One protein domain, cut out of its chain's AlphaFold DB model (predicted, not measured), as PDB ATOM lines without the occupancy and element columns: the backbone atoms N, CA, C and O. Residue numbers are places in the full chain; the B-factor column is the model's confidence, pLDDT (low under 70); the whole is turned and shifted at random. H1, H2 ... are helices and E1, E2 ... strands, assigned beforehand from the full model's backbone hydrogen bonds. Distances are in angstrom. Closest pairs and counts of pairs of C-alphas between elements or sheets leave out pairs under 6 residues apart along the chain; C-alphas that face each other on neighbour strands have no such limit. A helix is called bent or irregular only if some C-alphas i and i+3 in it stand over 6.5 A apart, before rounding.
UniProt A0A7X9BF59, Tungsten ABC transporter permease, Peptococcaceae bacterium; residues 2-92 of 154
ATOM      1  N   LEU A   2     328.135 305.713 408.761       97.00
ATOM      2  CA  LEU A   2     328.277 307.116 409.186       97.00
ATOM      3  C   LEU A   2     328.345 307.320 410.708       97.00
ATOM      4  O   LEU A   2     329.205 308.051 411.183       97.00
ATOM      5  N   LYS A   3     327.518 306.593 411.474       97.19
ATOM      6  CA  LYS A   3     327.578 306.602 412.943       97.19
ATOM      7  C   LYS A   3     328.969 306.252 413.498       97.19
ATOM      8  O   LYS A   3     329.428 306.890 414.430       97.19
ATOM      9  N   LYS A   4     329.667 305.278 412.905       97.50
ATOM     10  CA  LYS A   4     331.020 304.913 413.350       97.50
ATOM     11  C   LYS A   4     332.009 306.053 413.110       97.50
ATOM     12  O   LYS A   4     332.808 306.315 413.987       97.50
ATOM     13  N   ILE A   5     331.914 306.737 411.965       97.94
ATOM     14  CA  ILE A   5     332.799 307.859 411.606       97.94
ATOM     15  C   ILE A   5     332.653 309.011 412.607       97.94
ATOM     16  O   ILE A   5     333.663 309.549 413.049       97.94
ATOM     17  N   ILE A   6     331.416 309.366 412.977       97.06
ATOM     18  CA  ILE A   6     331.164 310.426 413.966       97.06
ATOM     19  C   ILE A   6     331.563 309.998 415.382       97.06
ATOM     20  O   ILE A   6     332.191 310.784 416.080       97.06
ATOM     21  N   ASP A   7     331.272 308.756 415.786       97.38
ATOM     22  CA  ASP A   7     331.609 308.250 417.125       97.38
ATOM     23  C   ASP A   7     333.140 308.201 417.348       97.38
ATOM     24  O   ASP A   7     333.601 308.342 418.479       97.38
ATOM     25  N   THR A   8     333.935 308.015 416.286       97.75
ATOM     26  CA  THR A   8     335.410 307.993 416.343       97.75
ATOM     27  C   THR A   8     336.073 309.286 415.876       97.75
ATOM     28  O   THR A   8     337.300 309.322 415.786       97.75
ATOM     29  N   GLU A   9     335.292 310.311 415.518       97.69
ATOM     30  CA  GLU A   9     335.774 311.552 414.891       97.69
ATOM     31  C   GLU A   9     336.799 311.298 413.768       97.69
ATOM     32  O   GLU A   9     337.821 311.976 413.633       97.69
ATOM     33  N   SER A  10     336.561 310.264 412.960       98.38
ATOM     34  CA  SER A  10     337.470 309.921 411.870       98.38
ATOM     35  C   SER A  10     337.360 310.936 410.744       98.38
ATOM     36  O   SER A  10     336.262 311.342 410.371       98.38
ATOM     37  N   LEU A  11     338.508 311.336 410.188       98.69
ATOM     38  CA  LEU A  11     338.571 312.381 409.172       98.69
ATOM     39  C   LEU A  11     337.661 312.039 407.984       98.69
ATOM     40  O   LEU A  11     337.825 311.003 407.342       98.69
ATOM     41  N   PHE A  12     336.717 312.931 407.702       98.69
ATOM     42  CA  PHE A  12     335.787 312.864 406.591       98.69
ATOM     43  C   PHE A  12     335.952 314.114 405.728       98.69
ATOM     44  O   PHE A  12     335.807 315.238 406.211       98.69
ATOM     45  N   ILE A  13     336.246 313.918 404.447       98.69
ATOM     46  CA  ILE A  13     336.359 314.985 403.460       98.69
ATOM     47  C   ILE A  13     335.042 315.101 402.700       98.69
ATOM     48  O   ILE A  13     334.677 314.218 401.921       98.69
ATOM     49  N   SER A  14     334.359 316.222 402.907       98.25
ATOM     50  CA  SER A  14     333.189 316.634 402.139       98.25
ATOM     51  C   SER A  14     333.603 317.526 400.976       98.25
ATOM     52  O   SER A  14     334.508 318.359 401.097       98.25
ATOM     53  N   ARG A  15     332.894 317.417 399.850       97.12
ATOM     54  CA  ARG A  15     333.068 318.363 398.734       97.12
ATOM     55  C   ARG A  15     332.609 319.776 399.072       97.12
ATOM     56  O   ARG A  15     333.172 320.727 398.545       97.12
ATOM     57  N   GLY A  16     331.573 319.920 399.902       96.81
ATOM     58  CA  GLY A  16     331.066 321.220 400.355       96.81
ATOM     59  C   GLY A  16     330.643 322.205 399.256       96.81
ATOM     60  O   GLY A  16     330.636 323.411 399.486       96.81
ATOM     61  N   ASP A  17     330.296 321.730 398.059       96.69
ATOM     62  CA  ASP A  17     330.181 322.585 396.871       96.69
ATOM     63  C   ASP A  17     328.778 322.663 396.245       96.69
ATOM     64  O   ASP A  17     328.574 323.328 395.235       96.69
ATOM     65  N   ASN A  18     327.805 321.999 396.870       95.25
ATOM     66  CA  ASN A  18     326.397 321.900 396.441       95.25
ATOM     67  C   ASN A  18     326.174 321.173 395.107       95.25
ATOM     68  O   ASN A  18     325.090 321.255 394.533       95.25
ATOM     69  N   SER A  19     327.159 320.401 394.652       94.94
ATOM     70  CA  SER A  19     326.967 319.412 393.595       94.94
ATOM     71  C   SER A  19     325.985 318.309 394.007       94.94
ATOM     72  O   SER A  19     325.696 318.124 395.192       94.94
ATOM     73  N   GLY A  20     325.526 317.511 393.036       93.75
ATOM     74  CA  GLY A  20     324.710 316.323 393.309       93.75
ATOM     75  C   GLY A  20     325.362 315.364 394.315       93.75
ATOM     76  O   GLY A  20     324.681 314.870 395.207       93.75
ATOM     77  N   THR A  21     326.688 315.183 394.253       95.94
ATOM     78  CA  THR A  21     327.453 314.382 395.225       95.94
ATOM     79  C   THR A  21     327.345 314.955 396.638       95.94
ATOM     80  O   THR A  21     327.002 314.224 397.560       95.94
ATOM     81  N   HIS A  22     327.564 316.264 396.816       97.50
ATOM     82  CA  HIS A  22     327.445 316.911 398.129       97.50
ATOM     83  C   HIS A  22     326.001 316.892 398.656       97.50
ATOM     84  O   HIS A  22     325.768 316.716 399.850       97.50
ATOM     85  N   VAL A  23     325.007 317.069 397.782       96.81
ATOM     86  CA  VAL A  23     323.591 316.967 398.165       96.81
ATOM     87  C   VAL A  23     323.252 315.549 398.628       96.81
ATOM     88  O   VAL A  23     322.617 315.399 399.670       96.81
ATOM     89  N   SER A  24     323.712 314.525 397.905       96.56
ATOM     90  CA  SER A  24     323.509 313.121 398.274       96.56
ATOM     91  C   SER A  24     324.199 312.779 399.597       96.56
ATOM     92  O   SER A  24     323.560 312.221 400.484       96.56
ATOM     93  N   GLU A  25     325.448 313.210 399.794       97.88
ATOM     94  CA  GLU A  25     326.175 313.067 401.061       97.88
ATOM     95  C   GLU A  25     325.380 313.641 402.247       97.88
ATOM     96  O   GLU A  25     325.149 312.947 403.239       97.88
ATOM     97  N   LYS A  26     324.905 314.891 402.138       97.88
ATOM     98  CA  LYS A  26     324.079 315.526 403.179       97.88
ATOM     99  C   LYS A  26     322.796 314.745 403.454       97.88
ATOM    100  O   LYS A  26     322.407 314.616 404.613       97.88
ATOM    101  N   ALA A  27     322.161 314.211 402.411       97.25
ATOM    102  CA  ALA A  27     320.977 313.374 402.563       97.25
ATOM    103  C   ALA A  27     321.283 312.094 403.360       97.25
ATOM    104  O   ALA A  27     320.472 311.716 404.201       97.25
ATOM    105  N   GLN A  28     322.462 311.481 403.186       98.00
ATOM    106  CA  GLN A  28     322.867 310.313 403.981       98.00
ATOM    107  C   GLN A  28     323.052 310.652 405.465       98.00
ATOM    108  O   GLN A  28     322.583 309.914 406.333       98.00
ATOM    109  N   TRP A  29     323.702 311.779 405.776       98.00
ATOM    110  CA  TRP A  29     323.838 312.245 407.161       98.00
ATOM    111  C   TRP A  29     322.471 312.497 407.807       98.00
ATOM    112  O   TRP A  29     322.202 312.004 408.904       98.00
ATOM    113  N   GLN A  30     321.584 313.188 407.089       97.56
ATOM    114  CA  GLN A  30     320.233 313.487 407.554       97.56
ATOM    115  C   GLN A  30     319.391 312.221 407.758       97.56
ATOM    116  O   GLN A  30     318.736 312.097 408.791       97.56
ATOM    117  N   ALA A  31     319.422 311.276 406.816       96.19
ATOM    118  CA  ALA A  31     318.696 310.009 406.917       96.19
ATOM    119  C   ALA A  31     319.166 309.166 408.114       96.19
ATOM    120  O   ALA A  31     318.367 308.471 408.737       96.19
ATOM    121  N   ALA A  32     320.444 309.278 408.485       96.56
ATOM    122  CA  ALA A  32     320.988 308.652 409.685       96.56
ATOM    123  C   ALA A  32     320.642 309.399 410.992       96.56
ATOM    124  O   ALA A  32     321.014 308.928 412.067       96.56
ATOM    125  N   GLY A  33     319.974 310.557 410.926       97.50
ATOM    126  CA  GLY A  33     319.711 311.413 412.087       97.50
ATOM    127  C   GLY A  33     320.977 312.045 412.675       97.50
ATOM    128  O   GLY A  33     321.009 312.372 413.859       97.50
ATOM    129  N   LEU A  34     322.035 312.183 411.871       97.44
ATOM    130  CA  LEU A  34     323.347 312.666 412.297       97.44
ATOM    131  C   LEU A  34     323.633 314.049 411.708       97.44
ATOM    132  O   LEU A  34     323.261 314.351 410.576       97.44
ATOM    133  N   GLN A  35     324.338 314.881 412.473       95.88
ATOM    134  CA  GLN A  35     324.804 316.196 412.034       95.88
ATOM    135  C   GLN A  35     326.333 316.230 412.127       95.88
ATOM    136  O   GLN A  35     326.868 316.325 413.237       95.88
ATOM    137  N   PRO A  36     327.059 316.103 411.001       95.94
ATOM    138  CA  PRO A  36     328.511 316.130 411.031       95.94
ATOM    139  C   PRO A  36     328.994 317.535 411.406       95.94
ATOM    140  O   PRO A  36     328.627 318.531 410.783       95.94
ATOM    141  N   SER A  37     329.808 317.627 412.454       93.38
ATOM    142  CA  SER A  37     330.367 318.889 412.936       93.38
ATOM    143  C   SER A  37     331.685 318.645 413.669       93.38
ATOM    144  O   SER A  37     331.917 317.557 414.192       93.38
ATOM    145  N   GLY A  38     332.557 319.653 413.698       94.25
ATOM    146  CA  GLY A  38     333.880 319.563 414.320       94.25
ATOM    147  C   GLY A  38     335.024 319.397 413.315       94.25
ATOM    148  O   GLY A  38     334.829 319.410 412.104       94.25
ATOM    149  N   LYS A  39     336.256 319.273 413.829       96.31
ATOM    150  CA  LYS A  39     337.495 319.308 413.021       96.31
ATOM    151  C   LYS A  39     337.700 318.084 412.120       96.31
ATOM    152  O   LYS A  39     338.536 318.138 411.211       96.31
ATOM    153  N   TRP A  40     337.003 316.985 412.405       98.06
ATOM    154  CA  TRP A  40     337.072 315.744 411.636       98.06
ATOM    155  C   TRP A  40     336.229 315.803 410.361       98.06
ATOM    156  O   TRP A  40     336.582 315.151 409.390       98.06
ATOM    157  N   TYR A  41     335.169 316.610 410.316       98.31
ATOM    158  CA  TYR A  41     334.392 316.836 409.102       98.31
ATOM    159  C   TYR A  41     334.918 318.083 408.388       98.31
ATOM    160  O   TYR A  41     334.692 319.210 408.830       98.31
ATOM    161  N   ARG A  42     335.664 317.892 407.298       98.44
ATOM    162  CA  ARG A  42     336.333 318.985 406.583       98.44
ATOM    163  C   ARG A  42     335.742 319.176 405.203       98.44
ATOM    164  O   ARG A  42     335.655 318.237 404.418       98.44
ATOM    165  N   ILE A  43     335.407 320.421 404.893       98.00
ATOM    166  CA  ILE A  43     335.101 320.829 403.525       98.00
ATOM    167  C   ILE A  43     336.424 321.003 402.786       98.00
ATOM    168  O   ILE A  43     337.285 321.769 403.220       98.00
ATOM    169  N   TYR A  44     336.585 320.298 401.670       98.06
ATOM    170  CA  TYR A  44     337.739 320.484 400.807       98.06
ATOM    171  C   TYR A  44     337.621 321.798 400.032       98.06
ATOM    172  O   TYR A  44     336.662 322.006 399.289       98.06
ATOM    173  N   GLU A  45     338.619 322.672 400.153       96.88
ATOM    174  CA  GLU A  45     338.618 323.996 399.510       96.88
ATOM    175  C   GLU A  45     338.486 323.920 397.982       96.88
ATOM    176  O   GLU A  45     337.837 324.768 397.367       96.88
ATOM    177  N   LYS A  46     339.035 322.862 397.369       97.19
ATOM    178  CA  LYS A  46     338.934 322.598 395.925       97.19
ATOM    179  C   LYS A  46     337.809 321.626 395.565       97.19
ATOM    180  O   LYS A  46     337.778 321.101 394.457       97.19
ATOM    181  N   GLY A  47     336.840 321.399 396.454       95.31
ATOM    182  CA  GLY A  47     335.720 320.485 396.194       95.31
ATOM    183  C   GLY A  47     334.891 320.850 394.953       95.31
ATOM    184  O   GLY A  47     334.328 319.966 394.304       95.31
ATOM    185  N   ARG A  48     334.890 322.137 394.573       96.31
ATOM    186  CA  ARG A  48     334.283 322.664 393.335       96.31
ATOM    187  C   ARG A  48     334.965 322.187 392.050       96.31
ATOM    188  O   ARG A  48     334.338 322.230 390.998       96.31
ATOM    189  N   GLU A  49     336.211 321.721 392.120       97.00
ATOM    190  CA  GLU A  49     336.924 321.139 390.974       97.00
ATOM    191  C   GLU A  49     336.429 319.715 390.646       97.00
ATOM    192  O   GLU A  49     336.752 319.169 389.593       97.00
ATOM    193  N   GLY A  50     335.598 319.118 391.513       96.38
ATOM    194  CA  GLY A  50     334.858 317.891 391.224       96.38
ATOM    195  C   GLY A  50     335.264 316.670 392.049       96.38
ATOM    196  O   GLY A  50     336.048 316.731 393.000       96.38
ATOM    197  N   SER A  51     334.689 315.528 391.667       97.06
ATOM    198  CA  SER A  51     334.871 314.241 392.344       97.06
ATOM    199  C   SER A  51     336.324 313.736 392.282       97.06
ATOM    200  O   SER A  51     336.850 313.273 393.289       97.06
ATOM    201  N   VAL A  52     337.007 313.877 391.137       97.62
ATOM    202  CA  VAL A  52     338.386 313.380 390.942       97.62
ATOM    203  C   VAL A  52     339.398 314.043 391.893       97.62
ATOM    204  O   VAL A  52     340.066 313.308 392.624       97.62
ATOM    205  N   PRO A  53     339.517 315.388 391.958       98.00
ATOM    206  CA  PRO A  53     340.406 316.045 392.919       98.00
ATOM    207  C   PRO A  53     340.071 315.711 394.372       98.00
ATOM    208  O   PRO A  53     340.970 315.509 395.182       98.00
ATOM    209  N   THR A  54     338.779 315.603 394.694       98.38
ATOM    210  CA  THR A  54     338.337 315.315 396.062       98.38
ATOM    211  C   THR A  54     338.732 313.909 396.498       98.38
ATOM    212  O   THR A  54     339.227 313.742 397.609       98.38
ATOM    213  N   LEU A  55     338.561 312.904 395.631       98.62
ATOM    214  CA  LEU A  55     338.943 311.529 395.948       98.62
ATOM    215  C   LEU A  55     340.462 311.390 396.119       98.62
ATOM    216  O   LEU A  55     340.904 310.736 397.058       98.62
ATOM    217  N   LYS A  56     341.258 312.049 395.264       98.56
ATOM    218  CA  LYS A  56     342.724 312.077 395.412       98.56
ATOM    219  C   LYS A  56     343.150 312.738 396.720       98.56
ATOM    220  O   LYS A  56     343.974 312.194 397.440       98.56
ATOM    221  N   TYR A  57     342.538 313.869 397.065       98.56
ATOM    222  CA  TYR A  57     342.829 314.541 398.325       98.56
ATOM    223  C   TYR A  57     342.420 313.692 399.538       98.56
ATOM    224  O   TYR A  57     343.185 313.574 400.491       98.56
ATOM    225  N   ALA A  58     341.249 313.050 399.511       98.69
ATOM    226  CA  ALA A  58     340.837 312.139 400.578       98.69
ATOM    227  C   ALA A  58     341.825 310.971 400.748       98.69
ATOM    228  O   ALA A  58     342.121 310.592 401.882       98.69
ATOM    229  N   ASP A  59     342.367 310.447 399.645       98.75
ATOM    230  CA  ASP A  59     343.394 309.403 399.659       98.75
ATOM    231  C   ASP A  59     344.692 309.878 400.319       98.75
ATOM    232  O   ASP A  59     345.177 309.238 401.252       98.75
ATOM    233  N   GLU A  60     345.194 311.052 399.930       98.38
ATOM    234  CA  GLU A  60     346.373 311.678 400.546       98.38
ATOM    235  C   GLU A  60     346.207 311.881 402.059       98.38
ATOM    236  O   GLU A  60     347.168 311.756 402.820       98.38
ATOM    237  N   GLN A  61     344.986 312.183 402.508       98.44
ATOM    238  CA  GLN A  61     344.667 312.394 403.920       98.44
ATOM    239  C   GLN A  61     344.338 311.101 404.689       98.44
ATOM    240  O   GLN A  61     344.112 311.173 405.898       98.44
ATOM    241  N   ASN A  62     344.303 309.933 404.032       98.06
ATOM    242  CA  ASN A  62     343.776 308.677 404.589       98.06
ATOM    243  C   ASN A  62     342.388 308.862 405.237       98.06
ATOM    244  O   ASN A  62     342.138 308.427 406.363       98.06
ATOM    245  N   ALA A  63     341.501 309.565 404.535       98.50
ATOM    246  CA  ALA A  63     340.212 310.007 405.040       98.50
ATOM    247  C   ALA A  63     339.034 309.278 404.381       98.50
ATOM    248  O   ALA A  63     339.120 308.767 403.265       98.50
ATOM    249  N   TYR A  64     337.889 309.300 405.058       98.75
ATOM    250  CA  TYR A  64     336.614 308.909 404.472       98.75
ATOM    251  C   TYR A  64     336.103 310.009 403.537       98.75
ATOM    252  O   TYR A  64     336.314 311.196 403.779       98.75
ATOM    253  N   THR A  65     335.385 309.633 402.484       98.56
ATOM    254  CA  THR A  65     334.669 310.581 401.622       98.56
ATOM    255  C   THR A  65     333.466 309.900 400.978       98.56
ATOM    256  O   THR A  65     333.391 308.670 400.929       98.56
ATOM    257  N   PHE A  66     332.512 310.695 400.499       98.31
ATOM    258  CA  PHE A  66     331.364 310.224 399.733       98.31
ATOM    259  C   PHE A  66     331.575 310.548 398.251       98.31
ATOM    260  O   PHE A  66     331.759 311.711 397.885       98.31
ATOM    261  N   ILE A  67     331.554 309.528 397.391       97.31
ATOM    262  CA  ILE A  67     331.889 309.674 395.971       97.31
ATOM    263  C   ILE A  67     331.036 308.759 395.094       97.31
ATOM    264  O   ILE A  67     330.587 307.702 395.534       97.31
ATOM    265  N   ASP A  68     330.815 309.151 393.839       95.75
ATOM    266  CA  ASP A  68     330.188 308.281 392.848       95.75
ATOM    267  C   ASP A  68     331.126 307.132 392.432       95.75
ATOM    268  O   ASP A  68     332.347 307.290 392.332       95.75
ATOM    269  N   ARG A  69     330.544 305.956 392.162       95.25
ATOM    270  CA  ARG A  69     331.309 304.744 391.825       95.25
ATOM    271  C   ARG A  69     332.118 304.898 390.537       95.25
ATOM    272  O   ARG A  69     333.213 304.348 390.450       95.25
ATOM    273  N   ALA A  70     331.616 305.652 389.560       95.00
ATOM    274  CA  ALA A  70     332.323 305.863 388.303       95.00
ATOM    275  C   ALA A  70     333.669 306.573 388.529       95.00
ATOM    276  O   ALA A  70     334.695 306.110 388.035       95.00
ATOM    277  N   THR A  71     333.690 307.630 389.348       96.44
ATOM    278  CA  THR A  71     334.931 308.309 389.748       96.44
ATOM    279  C   THR A  71     335.892 307.360 390.459       96.44
ATOM    280  O   THR A  71     337.084 307.367 390.154       96.44
ATOM    281  N   TYR A  72     335.391 306.524 391.377       97.31
ATOM    282  CA  TYR A  72     336.225 305.528 392.052       97.31
ATOM    283  C   TYR A  72     336.868 304.560 391.053       97.31
ATOM    284  O   TYR A  72     338.083 304.400 391.061       97.31
ATOM    285  N   LEU A  73     336.086 303.970 390.143       96.44
ATOM    286  CA  LEU A  73     336.587 303.007 389.155       96.44
ATOM    287  C   LEU A  73     337.654 303.604 388.228       96.44
ATOM    288  O   LEU A  73     338.601 302.910 387.868       96.44
ATOM    289  N   VAL A  74     337.536 304.889 387.885       95.75
ATOM    290  CA  VAL A  74     338.535 305.614 387.081       95.75
ATOM    291  C   VAL A  74     339.868 305.783 387.818       95.75
ATOM    292  O   VAL A  74     340.920 305.827 387.178       95.75
ATOM    293  N   LEU A  75     339.838 305.904 389.148       96.94
ATOM    294  CA  LEU A  75     341.005 306.225 389.969       96.94
ATOM    295  C   LEU A  75     341.526 305.060 390.813       96.94
ATOM    296  O   LEU A  75     342.582 305.223 391.414       96.94
ATOM    297  N   LYS A  76     340.834 303.916 390.860       95.75
ATOM    298  CA  LYS A  76     341.111 302.813 391.797       95.75
ATOM    299  C   LYS A  76     342.566 302.335 391.788       95.75
ATOM    300  O   LYS A  76     343.100 302.029 392.842       95.75
ATOM    301  N   ASP A  77     343.222 302.349 390.626       95.25
ATOM    302  CA  ASP A  77     344.618 301.907 390.476       95.25
ATOM    303  C   ASP A  77     345.645 303.012 390.811       95.25
ATOM    304  O   ASP A  77     346.851 302.777 390.805       95.25
ATOM    305  N   GLN A  78     345.181 304.238 391.080       97.12
ATOM    306  CA  GLN A  78     345.995 305.407 391.445       97.12
ATOM    307  C   GLN A  78     345.881 305.778 392.932       97.12
ATOM    308  O   GLN A  78     346.595 306.676 393.375       97.12
ATOM    309  N   ILE A  79     344.972 305.146 393.679       98.06
ATOM    310  CA  ILE A  79     344.660 305.467 395.079       98.06
ATOM    311  C   ILE A  79     344.751 304.211 395.952       98.06
ATOM    312  O   ILE A  79     344.734 303.087 395.457       98.06
ATOM    313  N   LYS A  80     344.839 304.398 397.269       98.25
ATOM    314  CA  LYS A  80     344.831 303.330 398.280       98.25
ATOM    315  C   LYS A  80     343.466 303.153 398.941       98.25
ATOM    316  O   LYS A  80     343.211 302.093 399.516       98.25
ATOM    317  N   LEU A  81     342.606 304.173 398.893       98.19
ATOM    318  CA  LEU A  81     341.249 304.103 399.431       98.19
ATOM    319  C   LEU A  81     340.447 302.950 398.819       98.19
ATOM    320  O   LEU A  81     340.519 302.654 397.626       98.19
ATOM    321  N   GLN A  82     339.629 302.326 399.660       97.69
ATOM    322  CA  GLN A  82     338.776 301.201 399.295       97.69
ATOM    323  C   GLN A  82     337.307 301.547 399.513       97.69
ATOM    324  O   GLN A  82     336.962 302.374 400.360       97.69
ATOM    325  N   VAL A  83     336.430 300.885 398.761       97.62
ATOM    326  CA  VAL A  83     334.987 300.990 398.974       97.62
ATOM    327  C   VAL A  83     334.621 300.271 400.269       97.62
ATOM    328  O   VAL A  83     334.888 299.084 400.426       97.62
ATOM    329  N   LEU A  84     333.992 300.994 401.196       97.44
ATOM    330  CA  LEU A  84     333.545 300.444 402.483       97.44
ATOM    331  C   LEU A  84     332.031 300.228 402.546       97.44
ATOM    332  O   LEU A  84     331.553 299.422 403.342       97.44
ATOM    333  N   VAL A  85     331.273 300.978 401.744       97.06
ATOM    334  CA  VAL A  85     329.811 300.910 401.662       97.06
ATOM    335  C   VAL A  85     329.401 301.177 400.219       97.06
ATOM    336  O   VAL A  85     329.820 302.171 399.633       97.06
ATOM    337  N   GLU A  86     328.571 300.306 399.657       95.75
ATOM    338  CA  GLU A  86     327.975 300.454 398.328       95.75
ATOM    339  C   GLU A  86     326.667 299.652 398.239       95.75
ATOM    340  O   GLU A  86     326.363 298.869 399.138       95.75
ATOM    341  N   LYS A  87     325.911 299.828 397.145       92.81
ATOM    342  CA  LYS A  87     324.706 299.048 396.780       92.81
ATOM    343  C   LYS A  87     323.480 299.195 397.690       92.81
ATOM    344  O   LYS A  87     322.468 298.555 397.425       92.81
ATOM    345  N   ASP A  88     323.538 300.041 398.709       94.69
ATOM    346  CA  ASP A  88     322.348 300.425 399.466       94.69
ATOM    347  C   ASP A  88     321.389 301.243 398.581       94.69
ATOM    348  O   ASP A  88     321.832 302.073 397.783       94.69
ATOM    349  N   GLU A  89     320.079 301.021 398.709       93.00
ATOM    350  CA  GLU A  89     319.061 301.719 397.910       93.00
ATOM    351  C   GLU A  89     319.122 303.242 398.089       93.00
ATOM    352  O   GLU A  89     318.884 303.993 397.142       93.00
ATOM    353  N   SER A  90     319.514 303.711 399.278       93.25
ATOM    354  CA  SER A  90     319.705 305.137 399.566       93.25
ATOM    355  C   SER A  90     320.857 305.771 398.778       93.25
ATOM    356  O   SER A  90     320.930 306.997 398.691       93.25
ATOM    357  N   LEU A  91     321.745 304.962 398.190       95.25
ATOM    358  CA  LEU A  91     322.890 305.400 397.387       95.25
ATOM    359  C   LEU A  91     322.588 305.436 395.884       95.25
ATOM    360  O   LEU A  91     323.460 305.803 395.092       95.25
ATOM    361  N   LEU A  92     321.373 305.059 395.469       93.50
ATOM    362  CA  LEU A  92     320.974 305.123 394.067       93.50
ATOM    363  C   LEU A  92     320.954 306.579 393.585       93.50
ATOM    364  O   LEU A  92     320.282 307.442 394.145       93.50
TER     365      LEU A  92
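This is residues 2 to 92 of the 154 residues of the protein "Tungsten ABC transporter permease" of Peptococcaceae bacterium (UniProt A0A7X9BF59). A very short strand, E1, lies near the middle of a small rounded domain, with H2 and H3 on different sides of it and a second very short strand, E2, beside it in parallel, farther from the middle. H4 packs on H3, H1 sits near one end of E1, and residues 79 to 92 run along the outside with no named element. The printed part has 91 residues, with four named helices and two named strands in the order H1, E1, H2, E2, H3, H4; fewer than half of the residues, 44, are in named elements, and the class is mostly helix. The whole is compact, with a radius of gyration of the C-alphas of 12.3 A and spans of 33 by 29 by 23 A.

Begin with H1, residues 2 to 7, and go on to E1, residues 12 to 14; their closest C-alphas, those of Ile 5 and Phe 12, are 7.7 A apart. H2, residues 20 to 31, is close to H1 but not clearly touching, with the C-alphas of Leu 2 and Trp 29 closest at 7.1 A. E2, residues 41 to 43, is the parallel neighbour of E1, their directions 30 degrees apart. Look for N 14 and O 42, 2.8 A apart, and N 42 and O 12, 2.9 A apart, both within hydrogen-bond range. E1, H2 and E2 form a strand-helix-strand unit, two parallel neighbour strands with a helix between them in the chain, and its crossover is right-handed. The C-alphas of Ile 13 in E1 and Ala 58 in H3, residues 51 to 60, are the closest of these two elements at 6.0 A. Residues 64 to 65 pair in parallel with residues 12 to 13 of E1. H4, residues 69 to 78, touches H3 at a steep tilt of 43 degrees, the same way, with the C-alphas of Val 52 and Thr 71 closest at 6.3 A. H4 is apart from H1, H2, E1 and E2. In H1, H2 and H3 every O i to N i+4 pair is within hydrogen-bond range; in H4, 4 of 6 are.

Find C-alpha 2 at (328.277, 307.116, 409.186), where H1 begins; it is 8.7 A long. E1 measures 6.4 A and E2 6.9 A. H2 starts from C-alpha 20 at (324.710, 316.323, 393.309) and runs 16.2 A. H3 is 14.4 A long. H4 runs 14.7 A to C-alpha 78 at (345.995, 305.407, 391.445) and is irregular: C-alphas 74 and 77 are 7.9 A apart.

The C-alphas of Gly 33 and Asp 77, the two farthest apart, are 34.3 A from each other. The printed part has no cut, and no link between named elements is long. The mean pLDDT of the printed part is 97.0, and no printed residue is under 70.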